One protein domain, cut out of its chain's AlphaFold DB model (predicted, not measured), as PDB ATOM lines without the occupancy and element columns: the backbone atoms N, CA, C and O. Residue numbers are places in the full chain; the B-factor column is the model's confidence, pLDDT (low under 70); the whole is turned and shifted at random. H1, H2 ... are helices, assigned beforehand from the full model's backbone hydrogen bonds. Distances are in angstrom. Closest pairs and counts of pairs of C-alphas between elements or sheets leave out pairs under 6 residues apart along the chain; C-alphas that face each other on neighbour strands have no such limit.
ATOM      1  N   PHE A   2      -4.613 -39.910   9.067       70.06
ATOM      2  CA  PHE A   2      -3.731 -39.229  10.030       70.06
ATOM      3  C   PHE A   2      -2.586 -40.097  10.598       70.06
ATOM      4  O   PHE A   2      -1.424 -39.805  10.348       70.06
ATOM      5  N   LEU A   3      -2.894 -41.230  11.244       73.94
ATOM      6  CA  LEU A   3      -1.874 -42.103  11.859       73.94
ATOM      7  C   LEU A   3      -0.824 -42.636  10.865       73.94
ATOM      8  O   LEU A   3       0.336 -42.810  11.223       73.94
ATOM      9  N   ALA A   4      -1.209 -42.865   9.606       78.31
ATOM     10  CA  ALA A   4      -0.282 -43.314   8.568       78.31
ATOM     11  C   ALA A   4       0.704 -42.205   8.152       78.31
ATOM     12  O   ALA A   4       1.867 -42.492   7.868       78.31
ATOM     13  N   LEU A   5       0.258 -40.943   8.149       75.44
ATOM     14  CA  LEU A   5       1.129 -39.789   7.918       75.44
ATOM     15  C   LEU A   5       2.075 -39.577   9.104       75.44
ATOM     16  O   LEU A   5       3.276 -39.425   8.899       75.44
ATOM     17  N   CYS A   6       1.568 -39.679  10.334       79.06
ATOM     18  CA  CYS A   6       2.391 -39.606  11.540       79.06
ATOM     19  C   CYS A   6       3.495 -40.674  11.543       79.06
ATOM     20  O   CYS A   6       4.658 -40.359  11.774       79.06
ATOM     21  N   TYR A   7       3.157 -41.914  11.170       78.94
ATOM     22  CA  TYR A   7       4.126 -43.003  11.035       78.94
ATOM     23  C   TYR A   7       5.195 -42.718   9.967       78.94
ATOM     24  O   TYR A   7       6.385 -42.920  10.202       78.94
ATOM     25  N   LYS A   8       4.791 -42.193   8.802       81.25
ATOM     26  CA  LYS A   8       5.710 -41.828   7.712       81.25
ATOM     27  C   LYS A   8       6.715 -40.745   8.127       81.25
ATOM     28  O   LYS A   8       7.871 -40.807   7.717       81.25
ATOM     29  N   HIS A   9       6.286 -39.793   8.952       77.38
ATOM     30  CA  HIS A   9       7.119 -38.702   9.466       77.38
ATOM     31  C   HIS A   9       7.750 -39.011  10.833       77.38
ATOM     32  O   HIS A   9       8.335 -38.126  11.447       77.38
ATOM     33  N   LYS A  10       7.690 -40.276  11.282       81.75
ATOM     34  CA  LYS A  10       8.284 -40.763  12.539       81.75
ATOM     35  C   LYS A  10       7.816 -40.007  13.792       81.75
ATOM     36  O   LYS A  10       8.562 -39.954  14.767       81.75
ATOM     37  N   LEU A  11       6.593 -39.470  13.786       80.19
ATOM     38  CA  LEU A  11       5.992 -38.935  15.008       80.19
ATOM     39  C   LEU A  11       5.778 -40.080  15.997       80.19
ATOM     40  O   LEU A  11       5.234 -41.133  15.649       80.19
ATOM     41  N   THR A  12       6.237 -39.877  17.225       79.56
ATOM     42  CA  THR A  12       6.095 -40.844  18.309       79.56
ATOM     43  C   THR A  12       4.724 -40.712  18.971       79.56
ATOM     44  O   THR A  12       4.031 -39.708  18.815       79.56
ATOM     45  N   ASN A  13       4.320 -41.718  19.754       74.31
ATOM     46  CA  ASN A  13       3.091 -41.614  20.550       74.31
ATOM     47  C   ASN A  13       3.141 -40.445  21.547       74.31
ATOM     48  O   ASN A  13       2.108 -39.846  21.811       74.31
ATOM     49  N   ALA A  14       4.327 -40.069  22.038       76.31
ATOM     50  CA  ALA A  14       4.477 -38.897  22.897       76.31
ATOM     51  C   ALA A  14       4.144 -37.595  22.147       76.31
ATOM     52  O   ALA A  14       3.449 -36.740  22.689       76.31
ATOM     53  N   ASP A  15       4.561 -37.469  20.884       70.38
ATOM     54  CA  ASP A  15       4.234 -36.301  20.052       70.38
ATOM     55  C   ASP A  15       2.725 -36.225  19.762       70.38
ATOM     56  O   ASP A  15       2.135 -35.148  19.765       70.38
ATOM     57  N   LEU A  16       2.088 -37.384  19.571       73.94
ATOM     58  CA  LEU A  16       0.644 -37.514  19.352       73.94
ATOM     59  C   LEU A  16      -0.197 -37.208  20.601       73.94
ATOM     60  O   LEU A  16      -1.349 -36.806  20.469       73.94
ATOM     61  N   GLU A  17       0.357 -37.410  21.797       74.38
ATOM     62  CA  GLU A  17      -0.298 -37.076  23.069       74.38
ATOM     63  C   GLU A  17      -0.098 -35.605  23.464       74.38
ATOM     64  O   GLU A  17      -0.955 -35.020  24.127       74.38
ATOM     65  N   LEU A  18       1.013 -34.991  23.043       79.00
ATOM     66  CA  LEU A  18       1.357 -33.599  23.348       79.00
ATOM     67  C   LEU A  18       0.756 -32.590  22.363       79.00
ATOM     68  O   LEU A  18       0.640 -31.408  22.691       79.00
ATOM     69  N   MET A  19       0.384 -33.029  21.160       78.88
ATOM     70  CA  MET A  19      -0.120 -32.161  20.101       78.88
ATOM     71  C   MET A  19      -1.556 -32.513  19.720       78.88
ATOM     72  O   MET A  19      -1.961 -33.670  19.670       78.88
ATOM     73  N   THR A  20      -2.350 -31.489  19.408       86.06
ATOM     74  CA  THR A  20      -3.673 -31.717  18.818       86.06
ATOM     75  C   THR A  20      -3.526 -32.214  17.380       86.06
ATOM     76  O   THR A  20      -2.524 -31.955  16.714       86.06
ATOM     77  N   ILE A  21      -4.568 -32.876  16.866       81.88
ATOM     78  CA  ILE A  21      -4.608 -33.376  15.481       81.88
ATOM     79  C   ILE A  21      -4.246 -32.273  14.469       81.88
ATOM     80  O   ILE A  21      -3.539 -32.551  13.506       81.88
ATOM     81  N   GLY A  22      -4.688 -31.030  14.707       81.19
ATOM     82  CA  GLY A  22      -4.355 -29.873  13.867       81.19
ATOM     83  C   GLY A  22      -2.856 -29.576  13.842       81.19
ATOM     84  O   GLY A  22      -2.264 -29.549  12.771       81.19
ATOM     85  N   GLY A  23      -2.214 -29.487  15.011       83.44
ATOM     86  CA  GLY A  23      -0.775 -29.213  15.089       83.44
ATOM     87  C   GLY A  23       0.089 -30.299  14.440       83.44
ATOM     88  O   GLY A  23       1.118 -29.999  13.841       83.44
ATOM     89  N   CYS A  24      -0.325 -31.567  14.518       84.38
ATOM     90  CA  CYS A  24       0.381 -32.644  13.823       84.38
ATOM     91  C   CYS A  24       0.275 -32.519  12.295       84.38
ATOM     92  O   CYS A  24       1.235 -32.835  11.595       84.38
ATOM     93  N   LEU A  25      -0.880 -32.086  11.777       84.69
ATOM     94  CA  LEU A  25      -1.072 -31.869  10.341       84.69
ATOM     95  C   LEU A  25      -0.238 -30.684   9.842       84.69
ATOM     96  O   LEU A  25       0.433 -30.836   8.824       84.69
ATOM     97  N   ASP A  26      -0.208 -29.577  10.587       85.31
ATOM     98  CA  ASP A  26       0.598 -28.397  10.247       85.31
ATOM     99  C   ASP A  26       2.101 -28.734  10.214       85.31
ATOM    100  O   ASP A  26       2.800 -28.404   9.258       85.31
ATOM    101  N   TYR A  27       2.592 -29.494  11.202       84.19
ATOM    102  CA  TYR A  27       3.982 -29.969  11.243       84.19
ATOM    103  C   TYR A  27       4.355 -30.831  10.025       84.19
ATOM    104  O   TYR A  27       5.438 -30.698   9.451       84.19
ATOM    105  N   ILE A  28       3.461 -31.742   9.631       84.69
ATOM    106  CA  ILE A  28       3.677 -32.603   8.465       84.69
ATOM    107  C   ILE A  28       3.720 -31.768   7.179       84.69
ATOM    108  O   ILE A  28       4.548 -32.047   6.312       84.69
ATOM    109  N   ASP A  29       2.860 -30.757   7.053       85.81
ATOM    110  CA  ASP A  29       2.803 -29.900   5.867       85.81
ATOM    111  C   ASP A  29       4.071 -29.043   5.730       85.81
ATOM    112  O   ASP A  29       4.706 -29.038   4.673       85.81
ATOM    113  N   GLU A  30       4.544 -28.440   6.825       82.25
ATOM    114  CA  GLU A  30       5.832 -27.735   6.850       82.25
ATOM    115  C   GLU A  30       6.996 -28.657   6.474       82.25
ATOM    116  O   GLU A  30       7.870 -28.282   5.690       82.25
ATOM    117  N   PHE A  31       7.008 -29.893   6.981       81.38
ATOM    118  CA  PHE A  31       8.039 -30.868   6.633       81.38
ATOM    119  C   PHE A  31       8.021 -31.226   5.141       81.38
ATOM    120  O   PHE A  31       9.076 -31.397   4.523       81.38
ATOM    121  N   ILE A  32       6.834 -31.339   4.544       83.75
ATOM    122  CA  ILE A  32       6.678 -31.587   3.109       83.75
ATOM    123  C   ILE A  32       7.168 -30.381   2.302       83.75
ATOM    124  O   ILE A  32       7.885 -30.581   1.323       83.75
ATOM    125  N   GLU A  33       6.837 -29.152   2.702       81.94
ATOM    126  CA  GLU A  33       7.327 -27.933   2.046       81.94
ATOM    127  C   GLU A  33       8.853 -27.801   2.133       81.94
ATOM    128  O   GLU A  33       9.498 -27.506   1.127       81.94
ATOM    129  N   MET A  34       9.454 -28.107   3.287       79.06
ATOM    130  CA  MET A  34      10.914 -28.117   3.455       79.06
ATOM    131  C   MET A  34      11.611 -29.192   2.608       79.06
ATOM    132  O   MET A  34      12.766 -29.023   2.222       79.06
ATOM    133  N   GLY A  35      10.926 -30.304   2.330       75.06
ATOM    134  CA  GLY A  35      11.432 -31.398   1.503       75.06
ATOM    135  C   GLY A  35      11.256 -31.184  -0.001       75.06
ATOM    136  O   GLY A  35      11.804 -31.962  -0.789       75.06
ATOM    137  N   LYS A  36      10.498 -30.165  -0.430       79.00
ATOM    138  CA  LYS A  36      10.384 -29.847  -1.853       79.00
ATOM    139  C   LYS A  36      11.730 -29.301  -2.337       79.00
ATOM    140  O   LYS A  36      12.263 -28.377  -1.719       79.00
ATOM    141  N   PRO A  37      12.288 -29.826  -3.447       73.56
ATOM    142  CA  PRO A  37      13.390 -29.137  -4.106       73.56
ATOM    143  C   PRO A  37      12.931 -27.703  -4.373       73.56
ATOM    144  O   PRO A  37      11.762 -27.503  -4.722       73.56
ATOM    145  N   GLN A  38      13.816 -26.724  -4.142       66.50
ATOM    146  CA  GLN A  38      13.557 -25.308  -4.423       66.50
ATOM    147  C   GLN A  38      12.791 -25.242  -5.742       66.50
ATOM    148  O   GLN A  38      13.321 -25.722  -6.744       66.50
ATOM    149  N   LYS A  39      11.526 -24.781  -5.700       66.69
ATOM    150  CA  LYS A  39      10.645 -24.727  -6.876       66.69
ATOM    151  C   LYS A  39      11.496 -24.250  -8.038       66.69
ATOM    152  O   LYS A  39      12.008 -23.132  -7.950       66.69
ATOM    153  N   GLU A  40      11.681 -25.098  -9.054       61.16
ATOM    154  CA  GLU A  40      12.391 -24.698 -10.264       61.16
ATOM    155  C   GLU A  40      11.798 -23.356 -10.666       61.16
ATOM    156  O   GLU A  40      10.582 -23.234 -10.857       61.16
ATOM    157  N   THR A  41      12.625 -22.312 -10.652       64.44
ATOM    158  CA  THR A  41      12.188 -20.989 -11.062       64.44
ATOM    159  C   THR A  41      11.862 -21.111 -12.534       64.44
ATOM    160  O   THR A  41      12.754 -21.030 -13.377       64.44
ATOM    161  N   VAL A  42      10.591 -21.367 -12.841       72.00
ATOM    162  CA  VAL A  42      10.070 -21.287 -14.197       72.00
ATOM    163  C   VAL A  42      10.403 -19.876 -14.658       72.00
ATOM    164  O   VAL A  42       9.848 -18.899 -14.145       72.00
ATOM    165  N   ARG A  43      11.393 -19.767 -15.550       83.00
ATOM    166  CA  ARG A  43      11.785 -18.505 -16.177       83.00
ATOM    167  C   ARG A  43      10.515 -17.897 -16.763       83.00
ATOM    168  O   ARG A  43       9.842 -18.533 -17.572       83.00
TER     169      ARG A  43
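AT A GLANCE: This is residues 2 to 43 of the 53 residues of an uncharacterized protein of Bacillus thuringiensis (UniProt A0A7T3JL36). One longer helix, H3, has two short helices, H1 and H2, gathered by its first part, and beyond this small body the end of H3 and an unnamed tail stick out along the long axis. H1 packs on residues 24 to 28 of H3, H2 sits steeply tilted by the beginning of H3, and residues 33 to 43 stand free, of which 33 to 35 belong to H3. The printed part has 42 residues with three named helices, in the order H1, H2, H3 along the chain, and no named strand; the class is all helix. The whole is loose, with a radius of gyration of the C-alphas of 13.0 A, and spans 45 by 16 by 13 A, a length made in good part by the free stretch.

HOW THE PARTS SIT: H3, residues 21 to 35, is the longest helix. H1, residues 2 to 8, touches H3, and H3 touches H1 with residues 24 to 28 alone. The closest C-alphas of the two are those of Cys 6 and Cys 24, 7.6 A apart. H1 and H3 run the same way at a tilt of 37 degrees, only just steep. H2, residues 13 to 18, is close to H3 but not clearly touching, with 1 pair of C-alphas within 8 A, those of Leu 16 and Cys 24, 7.4 A apart. H2 and H3 run opposite ways at a steep tilt of 67 degrees. H1 and H2 are near each other, with 5 pairs of C-alphas within 10 A and the closest 8.3 A apart. In H1, H2 and H3 every O i to N i+4 pair is within hydrogen-bond range.

IN THESE COORDINATES: H3 has 15 residues and measures 21.4 A from C-alpha 21 at (-4.608, -33.376, 15.481) to C-alpha 35 at (11.432, -31.398, 1.503). H1 has 7 residues and measures 10.1 A, beginning with C-alpha 2 at (-3.731, -39.229, 10.030). H2 has 6 residues and measures 8.7 A from Asn 13 to Leu 18.

THE WHOLE: The C-alphas farthest apart are those of Glu 17 and Arg 43, at 45.1 A. Without the stretch that stands free, the body has 31 residues and spans 22 by 16 by 12 A. The printed part has no cut. The links from H1 to H2, with 4 residues, and from H2 to H3, with 2, are both tight. The mean pLDDT of the printed part is 78.0, and residues 38 to 41 are under 70.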